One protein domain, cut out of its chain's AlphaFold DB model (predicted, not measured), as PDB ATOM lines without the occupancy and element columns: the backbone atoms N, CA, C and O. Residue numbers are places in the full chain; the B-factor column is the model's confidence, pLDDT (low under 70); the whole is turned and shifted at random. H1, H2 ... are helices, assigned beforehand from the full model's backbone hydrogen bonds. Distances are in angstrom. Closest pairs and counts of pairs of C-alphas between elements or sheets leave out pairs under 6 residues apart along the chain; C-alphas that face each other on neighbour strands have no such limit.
ATOM      1  N   LEU A 457      20.292  43.018  27.528       77.19
ATOM      2  CA  LEU A 457      20.227  41.819  26.731       77.19
ATOM      3  C   LEU A 457      19.294  40.827  27.458       77.19
ATOM      4  O   LEU A 457      19.520  40.568  28.641       77.19
ATOM      5  N   PRO A 458      18.281  40.246  26.780       81.44
ATOM      6  CA  PRO A 458      17.435  39.193  27.339       81.44
ATOM      7  C   PRO A 458      18.189  38.162  28.198       81.44
ATOM      8  O   PRO A 458      19.311  37.751  27.889       81.44
ATOM      9  N   SER A 459      17.577  37.679  29.274       76.25
ATOM     10  CA  SER A 459      18.206  36.610  30.053       76.25
ATOM     11  C   SER A 459      18.374  35.348  29.198       76.25
ATOM     12  O   SER A 459      17.507  34.985  28.398       76.25
ATOM     13  N   LEU A 460      19.529  34.695  29.335       74.31
ATOM     14  CA  LEU A 460      19.831  33.464  28.618       74.31
ATOM     15  C   LEU A 460      19.730  32.288  29.581       74.31
ATOM     16  O   LEU A 460      20.608  32.081  30.414       74.31
ATOM     17  N   ASP A 461      18.659  31.515  29.439       76.44
ATOM     18  CA  ASP A 461      18.507  30.227  30.104       76.44
ATOM     19  C   ASP A 461      18.924  29.101  29.149       76.44
ATOM     20  O   ASP A 461      18.214  28.756  28.199       76.44
ATOM     21  N   THR A 462      20.097  28.516  29.388       67.31
ATOM     22  CA  THR A 462      20.622  27.415  28.570       67.31
ATOM     23  C   THR A 462      19.809  26.126  28.699       67.31
ATOM     24  O   THR A 462      19.989  25.238  27.875       67.31
ATOM     25  N   ARG A 463      18.891  26.007  29.671       71.75
ATOM     26  CA  ARG A 463      17.974  24.856  29.776       71.75
ATOM     27  C   ARG A 463      16.824  24.934  28.772       71.75
ATOM     28  O   ARG A 463      16.235  23.915  28.423       71.75
ATOM     29  N   HIS A 464      16.508  26.132  28.277       80.44
ATOM     30  CA  HIS A 464      15.389  26.383  27.367       80.44
ATOM     31  C   HIS A 464      15.837  27.091  26.079       80.44
ATOM     32  O   HIS A 464      15.259  28.102  25.666       80.44
ATOM     33  N   LEU A 465      16.844  26.522  25.402       80.69
ATOM     34  CA  LEU A 465      17.505  27.102  24.223       80.69
ATOM     35  C   LEU A 465      16.541  27.602  23.142       80.69
ATOM     36  O   LEU A 465      16.685  28.726  22.667       80.69
ATOM     37  N   ARG A 466      15.505  26.823  22.801       82.50
ATOM     38  CA  ARG A 466      14.500  27.209  21.795       82.50
ATOM     39  C   ARG A 466      13.827  28.547  22.117       82.50
ATOM     40  O   ARG A 466      13.691  29.405  21.238       82.50
ATOM     41  N   ARG A 467      13.389  28.726  23.368       81.00
ATOM     42  CA  ARG A 467      12.733  29.960  23.823       81.00
ATOM     43  C   ARG A 467      13.733  31.112  23.805       81.00
ATOM     44  O   ARG A 467      13.421  32.162  23.250       81.00
ATOM     45  N   CYS A 468      14.938  30.879  24.317       81.88
ATOM     46  CA  CYS A 468      16.007  31.873  24.383       81.88
ATOM     47  C   CYS A 468      16.414  32.396  23.003       81.88
ATOM     48  O   CYS A 468      16.381  33.603  22.782       81.88
ATOM     49  N   VAL A 469      16.707  31.515  22.041       85.25
ATOM     50  CA  VAL A 469      17.083  31.922  20.674       85.25
ATOM     51  C   VAL A 469      15.956  32.711  20.008       85.25
ATOM     52  O   VAL A 469      16.202  33.732  19.367       85.25
ATOM     53  N   THR A 470      14.702  32.293  20.202       83.75
ATOM     54  CA  THR A 470      13.541  33.016  19.661       83.75
ATOM     55  C   THR A 470      13.438  34.426  20.243       83.75
ATOM     56  O   THR A 470      13.196  35.383  19.504       83.75
ATOM     57  N   THR A 471      13.635  34.567  21.553       84.31
ATOM     58  CA  THR A 471      13.640  35.861  22.238       84.31
ATOM     59  C   THR A 471      14.776  36.752  21.743       84.31
ATOM     60  O   THR A 471      14.523  37.891  21.357       84.31
ATOM     61  N   VAL A 472      16.000  36.224  21.657       86.44
ATOM     62  CA  VAL A 472      17.170  36.961  21.151       86.44
ATOM     63  C   VAL A 472      16.942  37.436  19.714       86.44
ATOM     64  O   VAL A 472      17.220  38.590  19.403       86.44
ATOM     65  N   ARG A 473      16.366  36.604  18.837       85.12
ATOM     66  CA  ARG A 473      16.034  37.010  17.459       85.12
ATOM     67  C   ARG A 473      15.013  38.145  17.410       85.12
ATOM     68  O   ARG A 473      15.197  39.096  16.655       85.12
ATOM     69  N   LYS A 474      13.941  38.070  18.209       83.75
ATOM     70  CA  LYS A 474      12.942  39.153  18.295       83.75
ATOM     71  C   LYS A 474      13.572  40.448  18.802       83.75
ATOM     72  O   LYS A 474      13.343  41.498  18.208       83.75
ATOM     73  N   PHE A 475      14.401  40.345  19.836       86.50
ATOM     74  CA  PHE A 475      15.146  41.460  20.398       86.50
ATOM     75  C   PHE A 475      16.072  42.110  19.362       86.50
ATOM     76  O   PHE A 475      15.992  43.312  19.142       86.50
ATOM     77  N   LEU A 476      16.897  41.330  18.657       85.62
ATOM     78  CA  LEU A 476      17.819  41.850  17.640       85.62
ATOM     79  C   LEU A 476      17.098  42.451  16.431       85.62
ATOM     80  O   LEU A 476      17.604  43.394  15.826       85.62
ATOM     81  N   LYS A 477      15.901  41.956  16.100       83.12
ATOM     82  CA  LYS A 477      15.048  42.569  15.076       83.12
ATOM     83  C   LYS A 477      14.579  43.972  15.486       83.12
ATOM     84  O   LYS A 477      14.471  44.838  14.624       83.12
ATOM     85  N   GLN A 478      14.301  44.187  16.773       77.38
ATOM     86  CA  GLN A 478      13.895  45.484  17.326       77.38
ATOM     87  C   GLN A 478      15.097  46.405  17.603       77.38
ATOM     88  O   GLN A 478      15.008  47.612  17.399       77.38
ATOM     89  N   HIS A 479      16.243  45.833  17.989       81.81
ATOM     90  CA  HIS A 479      17.473  46.548  18.331       81.81
ATOM     91  C   HIS A 479      18.684  46.060  17.507       81.81
ATOM     92  O   HIS A 479      19.618  45.477  18.070       81.81
ATOM     93  N   PRO A 480      18.744  46.324  16.182       84.12
ATOM     94  CA  PRO A 480      19.820  45.812  15.324       84.12
ATOM     95  C   PRO A 480      21.229  46.242  15.759       84.12
ATOM     96  O   PRO A 480      22.184  45.476  15.632       84.12
ATOM     97  N   ALA A 481      21.362  47.446  16.330       81.19
ATOM     98  CA  ALA A 481      22.632  47.981  16.827       81.19
ATOM     99  C   ALA A 481      23.233  47.157  17.985       81.19
ATOM    100  O   ALA A 481      24.444  47.190  18.204       81.19
ATOM    101  N   MET A 482      22.417  46.373  18.699       84.88
ATOM    102  CA  MET A 482      22.858  45.559  19.835       84.88
ATOM    103  C   MET A 482      23.480  44.221  19.418       84.88
ATOM    104  O   MET A 482      23.981  43.498  20.281       84.88
ATOM    105  N   LYS A 483      23.515  43.891  18.116       87.56
ATOM    106  CA  LYS A 483      24.072  42.624  17.609       87.56
ATOM    107  C   LYS A 483      25.496  42.367  18.109       87.56
ATOM    108  O   LYS A 483      25.765  41.275  18.594       87.56
ATOM    109  N   GLY A 484      26.381  43.366  18.079       85.44
ATOM    110  CA  GLY A 484      27.763  43.206  18.557       85.44
ATOM    111  C   GLY A 484      27.849  42.814  20.038       85.44
ATOM    112  O   GLY A 484      28.571  41.887  20.397       85.44
ATOM    113  N   ARG A 485      27.045  43.459  20.892       85.00
ATOM    114  CA  ARG A 485      26.958  43.128  22.324       85.00
ATOM    115  C   ARG A 485      26.313  41.764  22.563       85.00
ATOM    116  O   ARG A 485      26.780  41.015  23.415       85.00
ATOM    117  N   ALA A 486      25.267  41.429  21.809       86.50
ATOM    118  CA  ALA A 486      24.600  40.134  21.893       86.50
ATOM    119  C   ALA A 486      25.549  38.984  21.523       86.50
ATOM    120  O   ALA A 486      25.599  37.991  22.242       86.50
ATOM    121  N   VAL A 487      26.355  39.145  20.469       90.38
ATOM    122  CA  VAL A 487      27.389  38.172  20.079       90.38
ATOM    123  C   VAL A 487      28.408  38.002  21.208       90.38
ATOM    124  O   VAL A 487      28.681  36.879  21.621       90.38
ATOM    125  N   GLN A 488      28.922  39.103  21.771       84.19
ATOM    126  CA  GLN A 488      29.881  39.049  22.883       84.19
ATOM    127  C   GLN A 488      29.304  38.371  24.135       84.19
ATOM    128  O   GLN A 488      29.999  37.599  24.795       84.19
ATOM    129  N   ARG A 489      28.036  38.638  24.471       84.81
ATOM    130  CA  ARG A 489      27.399  38.120  25.690       84.81
ATOM    131  C   ARG A 489      26.902  36.685  25.545       84.81
ATOM    132  O   ARG A 489      27.100  35.890  26.460       84.81
ATOM    133  N   TYR A 490      26.223  36.368  24.447       89.94
ATOM    134  CA  TYR A 490      25.537  35.090  24.258       89.94
ATOM    135  C   TYR A 490      26.307  34.098  23.413       89.94
ATOM    136  O   TYR A 490      26.080  32.905  23.570       89.94
ATOM    137  N   GLY A 491      27.205  34.550  22.542       88.56
ATOM    138  CA  GLY A 491      27.923  33.670  21.629       88.56
ATOM    139  C   GLY A 491      28.714  32.573  22.347       88.56
ATOM    140  O   GLY A 491      28.466  31.400  22.068       88.56
ATOM    141  N   PRO A 492      29.570  32.883  23.344       90.56
ATOM    142  CA  PRO A 492      30.294  31.846  24.081       90.56
ATOM    143  C   PRO A 492      29.388  30.918  24.920       90.56
ATOM    144  O   PRO A 492      29.611  29.706  24.915       90.56
ATOM    145  N   PRO A 493      28.360  31.410  25.649       86.00
ATOM    146  CA  PRO A 493      27.376  30.534  26.290       86.00
ATOM    147  C   PRO A 493      26.610  29.633  25.317       86.00
ATOM    148  O   PRO A 493      26.444  28.458  25.616       86.00
ATOM    149  N   LEU A 494      26.170  30.156  24.169       89.75
ATOM    150  CA  LEU A 494      25.433  29.392  23.161       89.75
ATOM    151  C   LEU A 494      26.321  28.368  22.452       89.75
ATOM    152  O   LEU A 494      25.850  27.264  22.221       89.75
ATOM    153  N   SER A 495      27.595  28.680  22.191       90.38
ATOM    154  CA  SER A 495      28.579  27.706  21.685       90.38
ATOM    155  C   SER A 495      28.737  26.541  22.662       90.38
ATOM    156  O   SER A 495      28.558  25.391  22.284       90.38
ATOM    157  N   ARG A 496      28.969  26.832  23.951       89.31
ATOM    158  CA  ARG A 496      29.097  25.789  24.985       89.31
ATOM    159  C   ARG A 496      27.805  25.015  25.217       89.31
ATOM    160  O   ARG A 496      27.850  23.856  25.611       89.31
ATOM    161  N   ALA A 497      26.654  25.665  25.061       86.38
ATOM    162  CA  ALA A 497      25.369  24.996  25.172       86.38
ATOM    163  C   ALA A 497      25.121  24.083  23.969       86.38
ATOM    164  O   ALA A 497      24.633  22.978  24.170       86.38
ATOM    165  N   ALA A 498      25.497  24.509  22.760       88.69
ATOM    166  CA  ALA A 498      25.442  23.683  21.560       88.69
ATOM    167  C   ALA A 498      26.307  22.423  21.729       88.69
ATOM    168  O   ALA A 498      25.797  21.325  21.578       88.69
ATOM    169  N   GLU A 499      27.546  22.554  22.200       87.44
ATOM    170  CA  GLU A 499      28.453  21.417  22.460       87.44
ATOM    171  C   GLU A 499      27.941  20.408  23.513       87.44
ATOM    172  O   GLU A 499      28.491  19.322  23.647       87.44
ATOM    173  N   ARG A 500      26.922  20.764  24.305       87.12
ATOM    174  CA  ARG A 500      26.330  19.907  25.352       87.12
ATOM    175  C   ARG A 500      24.908  19.458  25.033       87.12
ATOM    176  O   ARG A 500      24.301  18.759  25.839       87.12
ATOM    177  N   SER A 501      24.341  19.967  23.945       87.62
ATOM    178  CA  SER A 501      22.963  19.698  23.553       87.62
ATOM    179  C   SER A 501      22.959  18.691  22.423       87.62
ATOM    180  O   SER A 501      23.819  18.735  21.559       87.62
ATOM    181  N   GLU A 502      21.935  17.851  22.383       88.44
ATOM    182  CA  GLU A 502      21.713  16.883  21.310       88.44
ATOM    183  C   GLU A 502      20.296  17.079  20.744       88.44
ATOM    184  O   GLU A 502      19.439  17.695  21.384       88.44
ATOM    185  N   GLY A 503      20.045  16.593  19.531       89.88
ATOM    186  CA  GLY A 503      18.737  16.597  18.876       89.88
ATOM    187  C   GLY A 503      18.252  17.980  18.430       89.88
ATOM    188  O   GLY A 503      19.014  18.838  17.979       89.88
ATOM    189  N   GLU A 504      16.942  18.227  18.550       89.19
ATOM    190  CA  GLU A 504      16.335  19.511  18.162       89.19
ATOM    191  C   GLU A 504      16.887  20.737  18.914       89.19
ATOM    192  O   GLU A 504      17.131  21.754  18.256       89.19
ATOM    193  N   PRO A 505      17.098  20.708  20.250       88.75
ATOM    194  CA  PRO A 505      17.666  21.845  20.978       88.75
ATOM    195  C   PRO A 505      18.987  22.359  20.397       88.75
ATOM    196  O   PRO A 505      19.183  23.575  20.351       88.75
ATOM    197  N   LEU A 506      19.849  21.456  19.913       92.12
ATOM    198  CA  LEU A 506      21.106  21.799  19.250       92.12
ATOM    199  C   LEU A 506      20.855  22.574  17.951       92.12
ATOM    200  O   LEU A 506      21.350  23.693  17.774       92.12
ATOM    201  N   LEU A 507      20.008  22.028  17.073       93.12
ATOM    202  CA  LEU A 507      19.703  22.624  15.770       93.12
ATOM    203  C   LEU A 507      19.071  24.021  15.880       93.12
ATOM    204  O   LEU A 507      19.253  24.858  15.000       93.12
ATOM    205  N   HIS A 508      18.380  24.340  16.976       91.81
ATOM    206  CA  HIS A 508      17.832  25.683  17.182       91.81
ATOM    207  C   HIS A 508      18.893  26.788  17.269       91.81
ATOM    208  O   HIS A 508      18.606  27.933  16.905       91.81
ATOM    209  N   VAL A 509      20.085  26.466  17.772       93.06
ATOM    210  CA  VAL A 509      21.146  27.437  18.072       93.06
ATOM    211  C   VAL A 509      22.098  27.621  16.887       93.06
ATOM    212  O   VAL A 509      22.587  28.729  16.657       93.06
ATOM    213  N   LEU A 510      22.323  26.562  16.103       94.12
ATOM    214  CA  LEU A 510      23.321  26.536  15.030       94.12
ATOM    215  C   LEU A 510      23.180  27.642  13.970       94.12
ATOM    216  O   LEU A 510      24.215  28.185  13.594       94.12
ATOM    217  N   PRO A 511      21.983  28.063  13.507       94.44
ATOM    218  CA  PRO A 511      21.888  29.140  12.517       94.44
ATOM    219  C   PRO A 511      22.436  30.465  13.041       94.44
ATOM    220  O   PRO A 511      23.129  31.180  12.325       94.44
ATOM    221  N   LEU A 512      22.177  30.759  14.319       92.94
ATOM    222  CA  LEU A 512      22.656  31.974  14.967       92.94
ATOM    223  C   LEU A 512      24.180  31.930  15.151       92.94
ATOM    224  O   LEU A 512      24.859  32.921  14.902       92.94
ATOM    225  N   LEU A 513      24.734  30.772  15.532       94.19
ATOM    226  CA  LEU A 513      26.187  30.580  15.634       94.19
ATOM    227  C   LEU A 513      26.877  30.630  14.268       94.19
ATOM    228  O   LEU A 513      27.945  31.222  14.160       94.19
ATOM    229  N   ALA A 514      26.261  30.074  13.226       93.50
ATOM    230  CA  ALA A 514      26.769  30.146  11.861       93.50
ATOM    231  C   ALA A 514      26.770  31.586  11.322       93.50
ATOM    232  O   ALA A 514      27.678  31.960  10.583       93.50
ATOM    233  N   GLU A 515      25.786  32.401  11.716       92.50
ATOM    234  CA  GLU A 515      25.745  33.833  11.410       92.50
ATOM    235  C   GLU A 515      26.812  34.623  12.189       92.50
ATOM    236  O   GLU A 515      27.416  35.552  11.652       92.50
ATOM    237  N   TRP A 516      27.028  34.292  13.464       94.19
ATOM    238  CA  TRP A 516      27.929  35.036  14.352       94.19
ATOM    239  C   TRP A 516      29.404  34.666  14.192       94.19
ATOM    240  O   TRP A 516      30.255  35.539  14.349       94.19
ATOM    241  N   TYR A 517      29.688  33.402  13.883       94.00
ATOM    242  CA  TYR A 517      31.028  32.817  13.805       94.00
ATOM    243  C   TYR A 517      31.201  32.029  12.498       94.00
ATOM    244  O   TYR A 517      31.328  30.796  12.523       94.00
ATOM    245  N   PRO A 518      31.170  32.701  11.332       93.00
ATOM    246  CA  PRO A 518      31.316  32.041  10.035       93.00
ATOM    247  C   PRO A 518      32.664  31.316   9.880       93.00
ATOM    248  O   PRO A 518      32.756  30.330   9.150       93.00
ATOM    249  N   GLU A 519      33.706  31.761  10.581       94.19
ATOM    250  CA  GLU A 519      35.031  31.140  10.606       94.19
ATOM    251  C   GLU A 519      35.053  29.755  11.274       94.19
ATOM    252  O   GLU A 519      35.892  28.931  10.918       94.19
ATOM    253  N   ARG A 520      34.102  29.461  12.173       94.06
ATOM    254  CA  ARG A 520      33.947  28.151  12.839       94.06
ATOM    255  C   ARG A 520      32.973  27.221  12.110       94.06
ATOM    256  O   ARG A 520      32.504  26.234  12.670       94.06
ATOM    257  N   ARG A 521      32.663  27.498  10.835       92.44
ATOM    258  CA  ARG A 521      31.669  26.746  10.046       92.44
ATOM    259  C   ARG A 521      31.868  25.227  10.079       92.44
ATOM    260  O   ARG A 521      30.874  24.515  10.146       92.44
ATOM    261  N   GLN A 522      33.106  24.732  10.039       94.44
ATOM    262  CA  GLN A 522      33.356  23.286  10.030       94.44
ATOM    263  C   GLN A 522      32.895  22.600  11.326       94.44
ATOM    264  O   GLN A 522      32.388  21.484  11.283       94.44
ATOM    265  N   GLU A 523      33.011  23.289  12.461       94.50
ATOM    266  CA  GLU A 523      32.517  22.806  13.755       94.50
ATOM    267  C   GLU A 523      30.982  22.768  13.766       94.50
ATOM    268  O   GLU A 523      30.381  21.799  14.223       94.50
ATOM    269  N   TRP A 524      30.335  23.781  13.179       95.00
ATOM    270  CA  TRP A 524      28.873  23.830  13.054       95.00
ATOM    271  C   TRP A 524      28.314  22.746  12.133       95.00
ATOM    272  O   TRP A 524      27.208  22.272  12.376       95.00
ATOM    273  N   ILE A 525      29.064  22.335  11.105       95.38
ATOM    274  CA  ILE A 525      28.701  21.199  10.245       95.38
ATOM    275  C   ILE A 525      28.712  19.894  11.054       95.38
ATOM    276  O   ILE A 525      27.745  19.139  10.991       95.38
ATOM    277  N   HIS A 526      29.759  19.660  11.850       94.94
ATOM    278  CA  HIS A 526      29.863  18.466  12.696       94.94
ATOM    279  C   HIS A 526      28.732  18.394  13.732       94.94
ATOM    280  O   HIS A 526      28.053  17.380  13.851       94.94
ATOM    281  N   LEU A 527      28.464  19.502  14.431       94.38
ATOM    282  CA  LEU A 527      27.362  19.566  15.394       94.38
ATOM    283  C   LEU A 527      25.986  19.435  14.718       94.38
ATOM    284  O   LEU A 527      25.071  18.845  15.285       94.38
ATOM    285  N   ALA A 528      25.806  19.961  13.501       94.62
ATOM    286  CA  ALA A 528      24.565  19.747  12.758       94.62
ATOM    287  C   ALA A 528      24.342  18.254  12.476       94.62
ATOM    288  O   ALA A 528      23.229  17.766  12.658       94.62
ATOM    289  N   GLU A 529      25.390  17.535  12.070       93.69
ATOM    290  CA  GLU A 529      25.345  16.091  11.837       93.69
ATOM    291  C   GLU A 529      24.919  15.316  13.091       93.69
ATOM    292  O   GLU A 529      23.950  14.554  13.026       93.69
ATOM    293  N   GLU A 530      25.555  15.576  14.235       92.25
ATOM    294  CA  GLU A 530      25.167  14.986  15.524       92.25
ATOM    295  C   GLU A 530      23.709  15.304  15.877       92.25
ATOM    296  O   GLU A 530      22.941  14.415  16.256       92.25
ATOM    297  N   GLY A 531      23.291  16.561  15.699       93.00
ATOM    298  CA  GLY A 531      21.932  17.017  15.989       93.00
ATOM    299  C   GLY A 531      20.868  16.293  15.167       93.00
ATOM    300  O   GLY A 531      19.818  15.938  15.698       93.00
ATOM    301  N   TYR A 532      21.130  16.022  13.887       93.25
ATOM    302  CA  TYR A 532      20.227  15.223  13.060       93.25
ATOM    303  C   TYR A 532      20.208  13.754  13.501       93.25
ATOM    304  O   TYR A 532      19.128  13.195  13.698       93.25
ATOM    305  N   GLN A 533      21.375  13.137  13.716       89.44
ATOM    306  CA  GLN A 533      21.484  11.726  14.124       89.44
ATOM    307  C   GLN A 533      20.785  11.435  15.461       89.44
ATOM    308  O   GLN A 533      20.267  10.340  15.668       89.44
ATOM    309  N   THR A 534      20.703  12.435  16.338       89.88
ATOM    310  CA  THR A 534      20.047  12.363  17.653       89.88
ATOM    311  C   THR A 534      18.575  12.807  17.637       89.88
ATOM    312  O   THR A 534      17.979  13.044  18.687       89.88
ATOM    313  N   GLY A 535      17.942  12.901  16.460       87.12
ATOM    314  CA  GLY A 535      16.494  13.131  16.336       87.12
ATOM    315  C   GLY A 535      16.077  14.559  15.964       87.12
ATOM    316  O   GLY A 535      14.887  14.885  16.004       87.12
ATOM    317  N   GLY A 536      17.026  15.432  15.625       91.50
ATOM    318  CA  GLY A 536      16.764  16.804  15.198       91.50
ATOM    319  C   GLY A 536      16.119  16.908  13.810       91.50
ATOM    320  O   GLY A 536      16.279  16.041  12.956       91.50
ATOM    321  N   ARG A 537      15.387  18.005  13.572       93.25
ATOM    322  CA  ARG A 537      14.672  18.283  12.314       93.25
ATOM    323  C   ARG A 537      15.078  19.628  11.728       93.25
ATOM    324  O   ARG A 537      15.173  20.607  12.470       93.25
ATOM    325  N   THR A 538      15.178  19.740  10.403       94.25
ATOM    326  CA  THR A 538      15.359  21.046   9.739       94.25
ATOM    327  C   THR A 538      14.186  21.982  10.039       94.25
ATOM    328  O   THR A 538      14.373  23.174  10.262       94.25
ATOM    329  N   THR A 539      12.968  21.445  10.141       92.25
ATOM    330  CA  THR A 539      11.735  22.194  10.439       92.25
ATOM    331  C   THR A 539      11.598  22.644  11.895       92.25
ATOM    332  O   THR A 539      10.644  23.356  12.217       92.25
ATOM    333  N   SER A 540      12.543  22.278  12.771       88.69
ATOM    334  CA  SER A 540      12.549  22.707  14.175       88.69
ATOM    335  C   SER A 540      12.597  24.238  14.300       88.69
ATOM    336  O   SER A 540      11.915  24.823  15.146       88.69
ATOM    337  N   VAL A 541      13.318  24.925  13.407       90.00
ATOM    338  CA  VAL A 541      13.407  26.393  13.366       90.00
ATOM    339  C   VAL A 541      12.293  27.026  12.524       90.00
ATOM    340  O   VAL A 541      11.788  26.450  11.566       90.00
ATOM    341  N   THR A 542      11.865  28.240  12.885       85.44
ATOM    342  CA  THR A 542      10.599  28.816  12.388       85.44
ATOM    343  C   THR A 542      10.699  29.650  11.107       85.44
ATOM    344  O   THR A 542       9.663  29.883  10.470       85.44
ATOM    345  N   SER A 543      11.885  30.165  10.768       89.69
ATOM    346  CA  SER A 543      12.104  31.063   9.623       89.69
ATOM    347  C   SER A 543      12.680  30.304   8.423       89.69
ATOM    348  O   SER A 543      13.398  29.327   8.616       89.69
ATOM    349  N   SER A 544      12.373  30.746   7.198       94.31
ATOM    350  CA  SER A 544      12.911  30.114   5.979       94.31
ATOM    351  C   SER A 544      14.438  30.185   5.941       94.31
ATOM    352  O   SER A 544      15.087  29.180   5.705       94.31
ATOM    353  N   GLU A 545      15.010  31.346   6.265       91.69
ATOM    354  CA  GLU A 545      16.460  31.584   6.246       91.69
ATOM    355  C   GLU A 545      17.221  30.688   7.238       91.69
ATOM    356  O   GLU A 545      18.257  30.111   6.903       91.69
ATOM    357  N   ASP A 546      16.678  30.493   8.447       93.31
ATOM    358  CA  ASP A 546      17.273  29.579   9.425       93.31
ATOM    359  C   ASP A 546      17.180  28.117   8.961       93.31
ATOM    360  O   ASP A 546      18.131  27.357   9.144       93.31
ATOM    361  N   GLN A 547      16.044  27.715   8.371       96.25
ATOM    362  CA  GLN A 547      15.866  26.358   7.844       96.25
ATOM    363  C   GLN A 547      16.823  26.088   6.679       96.25
ATOM    364  O   GLN A 547      17.439  25.028   6.632       96.25
ATOM    365  N   GLU A 548      16.999  27.053   5.775       95.75
ATOM    366  CA  GLU A 548      17.961  26.970   4.671       95.75
ATOM    367  C   GLU A 548      19.398  26.881   5.195       95.75
ATOM    368  O   GLU A 548      20.197  26.088   4.697       95.75
ATOM    369  N   THR A 549      19.731  27.633   6.246       94.88
ATOM    370  CA  THR A 549      21.045  27.556   6.901       94.88
ATOM    371  C   THR A 549      21.289  26.172   7.505       94.88
ATOM    372  O   THR A 549      22.340  25.582   7.259       94.88
ATOM    373  N   LEU A 550      20.320  25.619   8.244       95.31
ATOM    374  CA  LEU A 550      20.414  24.267   8.809       95.31
ATOM    375  C   LEU A 550      20.502  23.175   7.750       95.31
ATOM    376  O   LEU A 550      21.257  22.218   7.924       95.31
ATOM    377  N   LEU A 551      19.722  23.302   6.676       95.38
ATOM    378  CA  LEU A 551      19.774  22.380   5.552       95.38
ATOM    379  C   LEU A 551      21.173  22.407   4.932       95.38
ATOM    380  O   LEU A 551      21.803  21.366   4.806       95.38
ATOM    381  N   ASN A 552      21.711  23.591   4.642       94.31
ATOM    382  CA  ASN A 552      23.047  23.736   4.063       94.31
ATOM    383  C   ASN A 552      24.164  23.174   4.954       94.31
ATOM    384  O   ASN A 552      25.093  22.565   4.429       94.31
ATOM    385  N   LEU A 553      24.083  23.361   6.276       94.75
ATOM    386  CA  LEU A 553      25.037  22.760   7.215       94.75
ATOM    387  C   LEU A 553      24.953  21.227   7.185       94.75
ATOM    388  O   LEU A 553      25.983  20.570   7.083       94.75
ATOM    389  N   GLY A 554      23.739  20.666   7.209       93.00
ATOM    390  CA  GLY A 554      23.526  19.217   7.157       93.00
ATOM    391  C   GLY A 554      23.972  18.579   5.838       93.00
ATOM    392  O   GLY A 554      24.604  17.528   5.855       93.00
ATOM    393  N   LEU A 555      23.712  19.235   4.703       91.38
ATOM    394  CA  LEU A 555      24.122  18.771   3.369       91.38
ATOM    395  C   LEU A 555      25.643  18.743   3.176       91.38
ATOM    396  O   LEU A 555      26.145  17.976   2.360       91.38
ATOM    397  N   GLN A 556      26.371  19.602   3.890       90.56
ATOM    398  CA  GLN A 556      27.836  19.647   3.857       90.56
ATOM    399  C   GLN A 556      28.482  18.661   4.846       90.56
ATOM    400  O   GLN A 556      29.700  18.484   4.798       90.56
ATOM    401  N   GLY A 557      27.693  18.038   5.729       85.38
ATOM    402  CA  GLY A 557      28.129  17.027   6.697       85.38
ATOM    403  C   GLY A 557      27.692  15.606   6.325       85.38
ATOM    404  O   GLY A 557      27.120  15.368   5.260       85.38
ATOM    405  N   GLY A 558      27.930  14.642   7.217       80.62
ATOM    406  CA  GLY A 558      27.565  13.234   7.015       80.62
ATOM    407  C   GLY A 558      26.066  12.928   7.158       80.62
ATOM    408  O   GLY A 558      25.625  11.846   6.780       80.62
ATOM    409  N   ALA A 559      25.253  13.883   7.623       84.19
ATOM    410  CA  ALA A 559      23.796  13.746   7.763       84.19
ATOM    411  C   ALA A 559      22.984  14.279   6.561       84.19
ATOM    412  O   ALA A 559      21.795  14.568   6.709       84.19
ATOM    413  N   SER A 560      23.593  14.414   5.376       86.62
ATOM    414  CA  SER A 560      22.966  15.008   4.181       86.62
ATOM    415  C   SER A 560      21.573  14.438   3.863       86.62
ATOM    416  O   SER A 560      20.610  15.194   3.711       86.62
ATOM    417  N   GLY A 561      21.431  13.104   3.857       87.69
ATOM    418  CA  GLY A 561      20.154  12.436   3.580       87.69
ATOM    419  C   GLY A 561      19.057  12.768   4.597       87.69
ATOM    420  O   GLY A 561      17.935  13.085   4.209       87.69
ATOM    421  N   LEU A 562      19.391  12.783   5.892       90.38
ATOM    422  CA  LEU A 562      18.434  13.072   6.962       90.38
ATOM    423  C   LEU A 562      18.052  14.562   7.008       90.38
ATOM    424  O   LEU A 562      16.881  14.905   7.190       90.38
ATOM    425  N   ALA A 563      19.012  15.459   6.769       92.88
ATOM    426  CA  ALA A 563      18.743  16.890   6.635       92.88
ATOM    427  C   ALA A 563      17.780  17.161   5.467       92.88
ATOM    428  O   ALA A 563      16.769  17.844   5.631       92.88
ATOM    429  N   ALA A 564      18.038  16.559   4.302       92.25
ATOM    430  CA  ALA A 564      17.169  16.683   3.139       92.25
ATOM    431  C   ALA A 564      15.778  16.069   3.382       92.25
ATOM    432  O   ALA A 564      14.775  16.702   3.053       92.25
ATOM    433  N   PHE A 565      15.701  14.894   4.019       92.00
ATOM    434  CA  PHE A 565      14.443  14.225   4.370       92.00
ATOM    435  C   PHE A 565      13.572  15.076   5.296       92.00
ATOM    436  O   PHE A 565      12.389  15.285   5.022       92.00
ATOM    437  N   THR A 566      14.154  15.645   6.355       94.00
ATOM    438  CA  THR A 566      13.389  16.484   7.291       94.00
ATOM    439  C   THR A 566      12.988  17.840   6.701       94.00
ATOM    440  O   THR A 566      11.961  18.397   7.094       94.00
ATOM    441  N   ALA A 567      13.723  18.356   5.713       94.44
ATOM    442  CA  ALA A 567      13.370  19.579   4.993       94.44
ATOM    443  C   ALA A 567      12.099  19.443   4.131       94.44
ATOM    444  O   ALA A 567      11.402  20.439   3.922       94.44
ATOM    445  N   VAL A 568      11.742  18.228   3.686       91.19
ATOM    446  CA  VAL A 568      10.540  17.988   2.860       91.19
ATOM    447  C   VAL A 568       9.247  18.373   3.589       91.19
ATOM    448  O   VAL A 568       8.290  18.834   2.970       91.19
ATOM    449  N   ALA A 569       9.230  18.281   4.920       91.06
ATOM    450  CA  ALA A 569       8.100  18.709   5.744       91.06
ATOM    451  C   ALA A 569       7.973  20.236   5.894       91.06
ATOM    452  O   ALA A 569       7.084  20.718   6.604       91.06
ATOM    453  N   SER A 570       8.858  21.026   5.278       93.69
ATOM    454  CA  SER A 570       8.800  22.474   5.414       93.69
ATOM    455  C   SER A 570       7.545  23.058   4.770       93.69
ATOM    456  O   SER A 570       7.156  22.733   3.645       93.69
ATOM    457  N   ARG A 571       6.941  24.019   5.477       91.62
ATOM    458  CA  ARG A 571       5.886  24.880   4.930       91.62
ATOM    459  C   ARG A 571       6.405  25.848   3.863       91.62
ATOM    460  O   ARG A 571       5.598  26.402   3.123       91.62
ATOM    461  N   PHE A 572       7.716  26.093   3.814       93.31
ATOM    462  CA  PHE A 572       8.337  27.010   2.866       93.31
ATOM    463  C   PHE A 572       8.721  26.244   1.595       93.31
ATOM    464  O   PHE A 572       9.524  25.313   1.685       93.31
ATOM    465  N   PRO A 573       8.178  26.615   0.417       90.62
ATOM    466  CA  PRO A 573       8.494  25.927  -0.831       90.62
ATOM    467  C   PRO A 573       9.997  25.876  -1.128       90.62
ATOM    468  O   PRO A 573      10.496  24.809  -1.446       90.62
ATOM    469  N   SER A 574      10.743  26.967  -0.899       90.94
ATOM    470  CA  SER A 574      12.195  27.016  -1.154       90.94
ATOM    471  C   SER A 574      12.979  25.928  -0.412       90.94
ATOM    472  O   SER A 574      13.823  25.262  -1.006       90.94
ATOM    473  N   VAL A 575      12.677  25.714   0.871       93.81
ATOM    474  CA  VAL A 575      13.326  24.699   1.714       93.81
ATOM    475  C   VAL A 575      12.931  23.293   1.272       93.81
ATOM    476  O   VAL A 575      13.786  22.416   1.152       93.81
ATOM    477  N   ARG A 576      11.634  23.078   1.023       91.56
ATOM    478  CA  ARG A 576      11.101  21.776   0.613       91.56
ATOM    479  C   ARG A 576      11.667  21.349  -0.739       91.56
ATOM    480  O   ARG A 576      12.138  20.223  -0.865       91.56
ATOM    481  N   ASP A 577      11.678  22.253  -1.712       88.56
ATOM    482  CA  ASP A 577      12.181  21.995  -3.061       88.56
ATOM    483  C   ASP A 577      13.696  21.741  -3.043       88.56
ATOM    484  O   ASP A 577      14.180  20.841  -3.728       88.56
ATOM    485  N   ALA A 578      14.449  22.460  -2.201       89.44
ATOM    486  CA  ALA A 578      15.876  22.212  -1.994       89.44
ATOM    487  C   ALA A 578      16.148  20.836  -1.359       89.44
ATOM    488  O   ALA A 578      17.048  20.121  -1.806       89.44
ATOM    489  N   GLY A 579      15.355  20.441  -0.356       90.56
ATOM    490  CA  GLY A 579      15.415  19.102   0.236       90.56
ATOM    491  C   GLY A 579      15.115  18.011  -0.794       90.56
ATOM    492  O   GLY A 579      15.905  17.084  -0.966       90.56
ATOM    493  N   MET A 580      14.033  18.167  -1.561       87.31
ATOM    494  CA  MET A 580      13.659  17.242  -2.637       87.31
ATOM    495  C   MET A 580      14.732  17.135  -3.728       87.31
ATOM    496  O   MET A 580      15.043  16.033  -4.186       87.31
ATOM    497  N   ALA A 581      15.338  18.254  -4.128       86.06
ATOM    498  CA  ALA A 581      16.420  18.264  -5.106       86.06
ATOM    499  C   ALA A 581      17.640  17.468  -4.614       86.06
ATOM    500  O   ALA A 581      18.254  16.740  -5.394       86.06
ATOM    501  N   GLN A 582      17.964  17.548  -3.323       86.56
ATOM    502  CA  GLN A 582      19.076  16.787  -2.750       86.56
ATOM    503  C   GLN A 582      18.768  15.304  -2.608       86.56
ATOM    504  O   GLN A 582      19.575  14.472  -3.022       86.56
ATOM    505  N   LEU A 583      17.556  14.961  -2.168       85.44
ATOM    506  CA  LEU A 583      17.084  13.577  -2.191       85.44
ATOM    507  C   LEU A 583      17.049  12.989  -3.602       85.44
ATOM    508  O   LEU A 583      16.981  11.776  -3.729       85.44
ATOM    509  N   SER A 584      17.103  13.803  -4.657       76.75
ATOM    510  CA  SER A 584      17.177  13.330  -6.041       76.75
ATOM    511  C   SER A 584      18.617  13.029  -6.493       76.75
ATOM    512  O   SER A 584      18.825  12.108  -7.282       76.75
ATOM    513  N   ASN A 585      19.627  13.739  -5.968       69.19
ATOM    514  CA  ASN A 585      20.952  13.904  -6.594       69.19
ATOM    515  C   ASN A 585      22.065  12.909  -6.189       69.19
ATOM    516  O   ASN A 585      23.202  13.066  -6.625       69.19
ATOM    517  N   ASP A 586      21.768  11.862  -5.419       54.81
ATOM    518  CA  ASP A 586      22.792  11.002  -4.782       54.81
ATOM    519  C   ASP A 586      23.497   9.952  -5.695       54.81
ATOM    520  O   ASP A 586      23.801   8.833  -5.292       54.81
ATOM    521  N   GLY A 587      23.765  10.285  -6.964       51.47
ATOM    522  CA  GLY A 587      24.740   9.555  -7.797       51.47
ATOM    523  C   GLY A 587      24.312   8.220  -8.434       51.47
ATOM    524  O   GLY A 587      25.145   7.582  -9.079       51.47
ATOM    525  N   SER A 588      23.047   7.794  -8.334       44.09
ATOM    526  CA  SER A 588      22.554   6.600  -9.050       44.09
ATOM    527  C   SER A 588      22.039   6.947 -10.461       44.09
ATOM    528  O   SER A 588      21.244   7.880 -10.612       44.09
TER     529      SER A 588
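Overview. This is residues 457 to 588 of the 899 residues of an uncharacterized protein of Armatimonadetes bacterium CG07_land_8_20_14_0_80_59_28 (UniProt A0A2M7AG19). Two three-helix groups stand one after the other along an elongated body: H1, H2 and H3 as an up-and-down bundle, then H5, H6 and H7 in a triangle. H4 pairs with H3 between them, and H5 crosses both. The printed part has 132 residues with seven named helices, H1 to H7 in order, and no named strand: all helix. It is compact, with a radius of gyration of the C-alphas of 14.5 A and spans of 50 by 27 by 25 A.

Along the chain. H1, residues 462 to 478, begins at C-alpha 462 (20.622, 27.415, 28.570) and is 22.3 A long. H2 is residues 480 to 498, 23.7 A; H3 504 to 516, 19.7 A; H4 518 to 533, 22.9 A; H5 544 to 555, 16.2 A; H6 560 to 567, 10.7 A. H7, residues 573 to 584, 16.2 A, ends at C-alpha 584 (17.177, 13.330, -6.041).

Arrangement. The hairpin H1 and H2 touches at Leu 476 and Lys 483, closest C-alphas 6.3 A apart, at a shallow tilt of 14 degrees. In the hairpin H3 and H4, Leu 506 and Gly 531 have the closest C-alphas, 5.8 A. H5 is about perpendicular to H4, at 80 degrees; their closest C-alphas, Ile 525 and Leu 553, are 5.0 A apart, and H5 touches H4 with residues 550 to 554 alone. H6 and H7, a hairpin, touch at Ala 564 and Gly 579, closest C-alphas 4.2 A. H1 and H7 are apart. Every O i to N i+4 pair is within hydrogen-bond range in H5, H6 and H7; H1 has 11 of 13, H2 11 of 15, H3 6 of 9, H4 10 of 12.

Size, cuts and confidence. The C-alphas farthest apart, Leu 457 and Ser 588, are 50.3 A apart. The printed part has no cut and no long link. Residues 462 and 585 to 588 have pLDDT under 70.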